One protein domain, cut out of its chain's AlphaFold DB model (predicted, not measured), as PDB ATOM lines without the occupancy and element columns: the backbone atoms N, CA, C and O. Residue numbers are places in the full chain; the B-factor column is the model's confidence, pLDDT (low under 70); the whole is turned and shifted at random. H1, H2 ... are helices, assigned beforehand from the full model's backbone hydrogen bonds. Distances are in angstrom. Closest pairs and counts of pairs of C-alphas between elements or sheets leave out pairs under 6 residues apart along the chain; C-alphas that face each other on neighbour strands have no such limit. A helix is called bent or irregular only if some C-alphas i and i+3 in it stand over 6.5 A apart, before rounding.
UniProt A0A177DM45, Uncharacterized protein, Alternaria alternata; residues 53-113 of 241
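Overview. This is residues 53 to 113 of the 241 residues of an uncharacterized protein of Alternaria alternata (UniProt A0A177DM45). An open V of two helices, with a short helix, H1, linked to the free end of its shorter arm: H2 makes that arm, and the long H3 turns back from it and sticks out far with its residues 89 to 103 and 105 to 109, as do residues 110 and 111 after it. The helices touch nowhere, and the space between the arms is empty. The printed part has 61 residues with three named helices, H1, H2 and H3 in that order, and no named strand; the class is all helix. It is extended, with a radius of gyration of the C-alphas of 16.8 A, and elongated, spanning 47 by 30 by 18 A.

Arrangement. H1, residues 55 to 60, is apart from H2, residues 65 to 78, and from H3, residues 81 to 109. H2 and H3 are close but not clearly touching; their closest C-alphas, those of Arg 76 and Arg 84, are 6.3 A apart. They run opposite ways at a steep tilt of 43 degrees. H3 has a kink of 31 degrees near residue 99. Every O i to N i+4 pair is within hydrogen-bond range in H1 and H2, against 22 of 25 in H3.

Along the chain. H1 begins at C-alpha 55 (26.472, 32.693, 63.402) and measures 8.6 A from first to last C-alpha. H2 measures 20.3 A, from Ile 65 to Glu 78. H3 measures 40.8 A, from C-alpha 81 (32.318, 14.277, 51.510) to C-alpha 109 (7.650, 36.038, 27.444); it is irregular, but only just: C-alphas 101 and 104 are 6.7 A apart.

Size, cuts and confidence. The two C-alphas farthest apart, those of Tyr 53 and His 111, are 47.8 A apart. The printed part has no cut, and the links H1 to H2 and H2 to H3 are tight. The mean pLDDT of the printed part is 90.5, and no printed residue is under 70.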
ATOM      1  N   TYR A  53      33.283  29.774  65.196       77.69
ATOM      2  CA  TYR A  53      32.487  30.978  64.996       77.69
ATOM      3  C   TYR A  53      31.002  30.661  65.133       77.69
ATOM      4  O   TYR A  53      30.424  29.884  64.371       77.69
ATOM      5  N   THR A  54      30.340  31.345  66.062       84.38
ATOM      6  CA  THR A  54      28.878  31.356  66.078       84.38
ATOM      7  C   THR A  54      28.349  32.188  64.907       84.38
ATOM      8  O   THR A  54      29.017  33.098  64.411       84.38
ATOM      9  N   PHE A  55      27.111  31.921  64.475       80.38
ATOM     10  CA  PHE A  55      26.472  32.693  63.402       80.38
ATOM     11  C   PHE A  55      26.456  34.203  63.696       80.38
ATOM     12  O   PHE A  55      26.673  35.019  62.800       80.38
ATOM     13  N   GLU A  56      26.256  34.590  64.960       87.56
ATOM     14  CA  GLU A  56      26.293  35.998  65.364       87.56
ATOM     15  C   GLU A  56      27.690  36.605  65.243       87.56
ATOM     16  O   GLU A  56      27.817  37.732  64.769       87.56
ATOM     17  N   GLN A  57      28.741  35.860  65.597       85.38
ATOM     18  CA  GLN A  57      30.124  36.310  65.436       85.38
ATOM     19  C   GLN A  57      30.502  36.451  63.960       85.38
ATOM     20  O   GLN A  57      31.123  37.442  63.588       85.38
ATOM     21  N   TYR A  58      30.077  35.509  63.112       82.31
ATOM     22  CA  TYR A  58      30.271  35.598  61.664       82.31
ATOM     23  C   TYR A  58      29.593  36.847  61.082       82.31
ATOM     24  O   TYR A  58      30.203  37.597  60.321       82.31
ATOM     25  N   LYS A  59      28.347  37.121  61.493       86.44
ATOM     26  CA  LYS A  59      27.605  38.306  61.044       86.44
ATOM     27  C   LYS A  59      28.212  39.607  61.582       86.44
ATOM     28  O   LYS A  59      28.261  40.598  60.859       86.44
ATOM     29  N   ALA A  60      28.690  39.604  62.825       87.75
ATOM     30  CA  ALA A  60      29.335  40.757  63.450       87.75
ATOM     31  C   ALA A  60      30.726  41.055  62.866       87.75
ATOM     32  O   ALA A  60      31.177  42.198  62.927       87.75
ATOM     33  N   ALA A  61      31.394  40.056  62.280       83.38
ATOM     34  CA  ALA A  61      32.725  40.207  61.703       83.38
ATOM     35  C   ALA A  61      32.759  41.087  60.440       83.38
ATOM     36  O   ALA A  61      33.850  41.469  60.026       83.38
ATOM     37  N   ASN A  62      31.602  41.434  59.847       86.50
ATOM     38  CA  ASN A  62      31.492  42.306  58.665       86.50
ATOM     39  C   ASN A  62      32.523  41.965  57.572       86.50
ATOM     40  O   ASN A  62      33.184  42.837  57.008       86.50
ATOM     41  N   LEU A  63      32.679  40.667  57.313       86.56
ATOM     42  CA  LEU A  63      33.673  40.134  56.387       86.56
ATOM     43  C   LEU A  63      33.381  40.598  54.959       86.56
ATOM     44  O   LEU A  63      32.221  40.619  54.533       86.56
ATOM     45  N   ASN A  64      34.440  40.903  54.208       90.94
ATOM     46  CA  ASN A  64      34.326  41.169  52.775       90.94
ATOM     47  C   ASN A  64      33.822  39.913  52.037       90.94
ATOM     48  O   ASN A  64      34.075  38.796  52.483       90.94
ATOM     49  N   ILE A  65      33.148  40.078  50.896       85.81
ATOM     50  CA  ILE A  65      32.568  38.976  50.104       85.81
ATOM     51  C   ILE A  65      33.623  37.908  49.786       85.81
ATOM     52  O   ILE A  65      33.359  36.719  49.949       85.81
ATOM     53  N   ASP A  66      34.834  38.327  49.423       84.88
ATOM     54  CA  ASP A  66      35.934  37.403  49.125       84.88
ATOM     55  C   ASP A  66      36.325  36.574  50.360       84.88
ATOM     56  O   ASP A  66      36.487  35.360  50.284       84.88
ATOM     57  N   GLN A  67      36.373  37.208  51.536       86.31
ATOM     58  CA  GLN A  67      36.678  36.529  52.799       86.31
ATOM     59  C   GLN A  67      35.561  35.566  53.209       86.31
ATOM     60  O   GLN A  67      35.836  34.483  53.723       86.31
ATOM     61  N   GLN A  68      34.302  35.945  52.977       84.94
ATOM     62  CA  GLN A  68      33.158  35.058  53.191       84.94
ATOM     63  C   GLN A  68      33.269  33.817  52.302       84.94
ATOM     64  O   GLN A  68      33.085  32.697  52.777       84.94
ATOM     65  N   HIS A  69      33.630  34.006  51.031       83.81
ATOM     66  CA  HIS A  69      33.820  32.911  50.088       83.81
ATOM     67  C   HIS A  69      34.967  31.980  50.513       83.81
ATOM     68  O   HIS A  69      34.800  30.758  50.510       83.81
ATOM     69  N   ASP A  70      36.091  32.538  50.965       87.31
ATOM     70  CA  ASP A  70      37.226  31.762  51.477       87.31
ATOM     71  C   ASP A  70      36.858  30.943  52.720       87.31
ATOM     72  O   ASP A  70      37.222  29.769  52.832       87.31
ATOM     73  N   ILE A  71      36.106  31.538  53.648       85.94
ATOM     74  CA  ILE A  71      35.628  30.867  54.865       85.94
ATOM     75  C   ILE A  71      34.688  29.712  54.519       85.94
ATOM     76  O   ILE A  71      34.867  28.607  55.031       85.94
ATOM     77  N   ILE A  72      33.733  29.932  53.612       85.12
ATOM     78  CA  ILE A  72      32.840  28.873  53.124       85.12
ATOM     79  C   ILE A  72      33.654  27.753  52.467       85.12
ATOM     80  O   ILE A  72      33.377  26.576  52.698       85.12
ATOM     81  N   GLY A  73      34.683  28.097  51.690       87.44
ATOM     82  CA  GLY A  73      35.596  27.125  51.091       87.44
ATOM     83  C   GLY A  73      36.306  26.261  52.135       87.44
ATOM     84  O   GLY A  73      36.339  25.038  52.000       87.44
ATOM     85  N   LYS A  74      36.820  26.874  53.207       88.00
ATOM     86  CA  LYS A  74      37.456  26.155  54.323       88.00
ATOM     87  C   LYS A  74      36.465  25.242  55.048       88.00
ATOM     88  O   LYS A  74      36.751  24.058  55.193       88.00
ATOM     89  N   LEU A  75      35.275  25.745  55.382       85.25
ATOM     90  CA  LEU A  75      34.213  24.946  56.005       85.25
ATOM     91  C   LEU A  75      33.811  23.743  55.137       85.25
ATOM     92  O   LEU A  75      33.672  22.633  55.644       85.25
ATOM     93  N   ARG A  76      33.693  23.920  53.814       87.56
ATOM     94  CA  ARG A  76      33.386  22.815  52.884       87.56
ATOM     95  C   ARG A  76      34.477  21.746  52.829       87.56
ATOM     96  O   ARG A  76      34.160  20.604  52.506       87.56
ATOM     97  N   ASN A  77      35.728  22.094  53.120       90.25
ATOM     98  CA  ASN A  77      36.836  21.139  53.162       90.25
ATOM     99  C   ASN A  77      36.901  20.359  54.484       90.25
ATOM    100  O   ASN A  77      37.463  19.266  54.506       90.25
ATOM    101  N   GLU A  78      36.339  20.902  55.565       88.88
ATOM    102  CA  GLU A  78      36.253  20.228  56.868       88.88
ATOM    103  C   GLU A  78      35.073  19.246  56.948       88.88
ATOM    104  O   GLU A  78      35.121  18.279  57.710       88.88
ATOM    105  N   LEU A  79      34.025  19.462  56.144       86.75
ATOM    106  CA  LEU A  79      32.860  18.581  56.101       86.75
ATOM    107  C   LEU A  79      33.185  17.211  55.472       86.75
ATOM    108  O   LEU A  79      33.900  17.138  54.465       86.75
ATOM    109  N   PRO A  80      32.607  16.109  55.993       92.56
ATOM    110  CA  PRO A  80      32.634  14.820  55.313       92.56
ATOM    111  C   PRO A  80      32.082  14.937  53.887       92.56
ATOM    112  O   PRO A  80      31.099  15.632  53.646       92.56
ATOM    113  N   ILE A  81      32.681  14.206  52.940       90.75
ATOM    114  CA  ILE A  81      32.318  14.277  51.510       90.75
ATOM    115  C   ILE A  81      30.812  14.054  51.292       90.75
ATOM    116  O   ILE A  81      30.207  14.742  50.481       90.75
ATOM    117  N   ILE A  82      30.208  13.127  52.047       91.44
ATOM    118  CA  ILE A  82      28.775  12.804  51.961       91.44
ATOM    119  C   ILE A  82      27.915  14.027  52.303       91.44
ATOM    120  O   ILE A  82      27.006  14.365  51.549       91.44
ATOM    121  N   ASP A  83      28.233  14.707  53.403       92.06
ATOM    122  CA  ASP A  83      27.472  15.864  53.878       92.06
ATOM    123  C   ASP A  83      27.674  17.064  52.946       92.06
ATOM    124  O   ASP A  83      26.738  17.810  52.660       92.06
ATOM    125  N   ARG A  84      28.894  17.226  52.416       91.88
ATOM    126  CA  ARG A  84      29.207  18.264  51.429       91.88
ATOM    127  C   ARG A  84      28.345  18.116  50.175       91.88
ATOM    128  O   ARG A  84      27.748  19.096  49.736       91.88
ATOM    129  N   ASP A  85      28.262  16.905  49.630       90.94
ATOM    130  CA  ASP A  85      27.485  16.641  48.421       90.94
ATOM    131  C   ASP A  85      25.975  16.855  48.669       90.94
ATOM    132  O   ASP A  85      25.282  17.376  47.798       90.94
ATOM    133  N   GLU A  86      25.455  16.540  49.864       92.44
ATOM    134  CA  GLU A  86      24.050  16.798  50.228       92.44
ATOM    135  C   GLU A  86      23.723  18.298  50.326       92.44
ATOM    136  O   GLU A  86      22.682  18.755  49.827       92.44
ATOM    137  N   VAL A  87      24.614  19.083  50.939       88.88
ATOM    138  CA  VAL A  87      24.480  20.547  51.011       88.88
ATOM    139  C   VAL A  87      24.521  21.151  49.608       88.88
ATOM    140  O   VAL A  87      23.664  21.973  49.266       88.88
ATOM    141  N   ASP A  88      25.467  20.710  48.782       92.00
ATOM    142  CA  ASP A  88      25.627  21.184  47.409       92.00
ATOM    143  C   ASP A  88      24.408  20.852  46.546       92.00
ATOM    144  O   ASP A  88      23.878  21.729  45.861       92.00
ATOM    145  N   ASP A  89      23.894  19.626  46.635       92.88
ATOM    146  CA  ASP A  89      22.669  19.213  45.952       92.88
ATOM    147  C   ASP A  89      21.466  20.070  46.360       92.88
ATOM    148  O   ASP A  89      20.629  20.430  45.523       92.88
ATOM    149  N   THR A  90      21.356  20.393  47.647       93.56
ATOM    150  CA  THR A  90      20.256  21.209  48.174       93.56
ATOM    151  C   THR A  90      20.346  22.643  47.659       93.56
ATOM    152  O   THR A  90      19.344  23.204  47.199       93.56
ATOM    153  N   LEU A  91      21.549  23.218  47.661       91.06
ATOM    154  CA  LEU A  91      21.811  24.552  47.128       91.06
ATOM    155  C   LEU A  91      21.535  24.611  45.619       91.06
ATOM    156  O   LEU A  91      20.808  25.493  45.157       91.06
ATOM    157  N   LEU A  92      22.029  23.631  44.859       93.69
ATOM    158  CA  LEU A  92      21.803  23.533  43.416       93.69
ATOM    159  C   LEU A  92      20.315  23.399  43.078       93.69
ATOM    160  O   LEU A  92      19.844  24.046  42.141       93.69
ATOM    161  N   ARG A  93      19.540  22.624  43.850       94.94
ATOM    162  CA  ARG A  93      18.076  22.543  43.676       94.94
ATOM    163  C   ARG A  93      17.388  23.874  43.952       94.94
ATOM    164  O   ARG A  93      16.502  24.257  43.190       94.94
ATOM    165  N   SER A  94      17.794  24.582  45.004       94.75
ATOM    166  CA  SER A  94      17.236  25.900  45.325       94.75
ATOM    167  C   SER A  94      17.510  26.913  44.205       94.75
ATOM    168  O   SER A  94      16.593  27.596  43.748       94.75
ATOM    169  N   MET A  95      18.737  26.950  43.676       93.50
ATOM    170  CA  MET A  95      19.081  27.810  42.537       93.50
ATOM    171  C   MET A  95      18.336  27.409  41.257       93.50
ATOM    172  O   MET A  95      17.843  28.273  40.531       93.50
ATOM    173  N   ALA A  96      18.192  26.108  40.990       93.56
ATOM    174  CA  ALA A  96      17.402  25.622  39.860       93.56
ATOM    175  C   ALA A  96      15.944  26.101  39.939       93.56
ATOM    176  O   ALA A  96      15.386  26.542  38.932       93.56
ATOM    177  N   GLN A  97      15.354  26.100  41.136       95.94
ATOM    178  CA  GLN A  97      14.012  26.631  41.361       95.94
ATOM    179  C   GLN A  97      13.937  28.142  41.085       95.94
ATOM    180  O   GLN A  97      12.967  28.613  40.494       95.94
ATOM    181  N   GLN A  98      14.964  28.913  41.454       94.25
ATOM    182  CA  GLN A  98      15.022  30.341  41.117       94.25
ATOM    183  C   GLN A  98      15.082  30.568  39.599       94.25
ATOM    184  O   GLN A  98      14.387  31.448  39.088       94.25
ATOM    185  N   PHE A  99      15.836  29.754  38.854       93.56
ATOM    186  CA  PHE A  99      15.846  29.826  37.388       93.56
ATOM    187  C   PHE A  99      14.478  29.518  36.779       93.56
ATOM    188  O   PHE A  99      14.034  30.230  35.871       93.56
ATOM    189  N   GLU A 100      13.799  28.498  37.303       95.38
ATOM    190  CA  GLU A 100      12.465  28.100  36.858       95.38
ATOM    191  C   GLU A 100      11.415  29.185  37.103       95.38
ATOM    192  O   GLU A 100      10.565  29.417  36.242       95.38
ATOM    193  N   LEU A 101      11.482  29.867  38.246       95.62
ATOM    194  CA  LEU A 101      10.485  30.862  38.638       95.62
ATOM    195  C   LEU A 101      10.766  32.266  38.087       95.62
ATOM    196  O   LEU A 101       9.819  32.994  37.801       95.62
ATOM    197  N   ALA A 102      12.033  32.662  37.937       93.69
ATOM    198  CA  ALA A 102      12.392  34.041  37.592       93.69
ATOM    199  C   ALA A 102      12.905  34.196  36.151       93.69
ATOM    200  O   ALA A 102      12.488  35.106  35.429       93.69
ATOM    201  N   ILE A 103      13.798  33.308  35.703       93.06
ATOM    202  CA  ILE A 103      14.489  33.492  34.418       93.06
ATOM    203  C   ILE A 103      13.677  32.899  33.270       93.06
ATOM    204  O   ILE A 103      13.399  33.590  32.288       93.06
ATOM    205  N   PHE A 104      13.254  31.639  33.381       95.44
ATOM    206  CA  PHE A 104      12.562  30.964  32.281       95.44
ATOM    207  C   PHE A 104      11.235  31.620  31.876       95.44
ATOM    208  O   PHE A 104      11.000  31.718  30.668       95.44
ATOM    209  N   PRO A 105      10.387  32.126  32.794       97.75
ATOM    210  CA  PRO A 105       9.172  32.837  32.410       97.75
ATOM    211  C   PRO A 105       9.489  34.106  31.620       97.75
ATOM    212  O   PRO A 105       8.901  34.326  30.564       97.75
ATOM    213  N   THR A 106      10.487  34.875  32.062       96.50
ATOM    214  CA  THR A 106      10.947  36.089  31.377       96.50
ATOM    215  C   THR A 106      11.462  35.775  29.971       96.50
ATOM    216  O   THR A 106      11.005  36.367  28.993       96.50
ATOM    217  N   CYS A 107      12.341  34.778  29.827       96.62
ATOM    218  CA  CYS A 107      12.827  34.337  28.516       96.62
ATOM    219  C   CYS A 107      11.686  33.858  27.604       96.62
ATOM    220  O   CYS A 107      11.690  34.150  26.407       96.62
ATOM    221  N   LYS A 108      10.693  33.155  28.164       97.38
ATOM    222  CA  LYS A 108       9.523  32.668  27.424       97.38
ATOM    223  C   LYS A 108       8.615  33.809  26.963       97.38
ATOM    224  O   LYS A 108       8.139  33.762  25.832       97.38
ATOM    225  N   MET A 109       8.404  34.828  27.800       97.31
ATOM    226  CA  MET A 109       7.650  36.038  27.444       97.31
ATOM    227  C   MET A 109       8.333  36.837  26.334       97.31
ATOM    228  O   MET A 109       7.662  37.365  25.457       97.31
ATOM    229  N   MET A 110       9.665  36.872  26.334       97.69
ATOM    230  CA  MET A 110      10.459  37.498  25.272       97.69
ATOM    231  C   MET A 110      10.615  36.613  24.023       97.69
ATOM    232  O   MET A 110      11.351  36.974  23.109       97.69
ATOM    233  N   HIS A 111       9.966  35.443  23.979       96.75
ATOM    234  CA  HIS A 111      10.087  34.462  22.896       96.75
ATOM    235  C   HIS A 111      11.535  34.049  22.573       96.75
ATOM    236  O   HIS A 111      11.847  33.649  21.450       96.75
ATOM    237  N   VAL A 112      12.427  34.090  23.565       96.88
ATOM    238  CA  VAL A 112      13.810  33.640  23.399       96.88
ATOM    239  C   VAL A 112      13.818  32.119  23.271       96.88
ATOM    240  O   VAL A 112      13.302  31.398  24.127       96.88
ATOM    241  N   GLY A 113      14.420  31.612  22.195       96.38
ATOM    242  CA  GLY A 113      14.524  30.175  21.962       96.38
ATOM    243  C   GLY A 113      15.328  29.469  23.067       96.38
ATOM    244  O   GLY A 113      16.354  29.993  23.508       96.38
TER     245      GLY A 113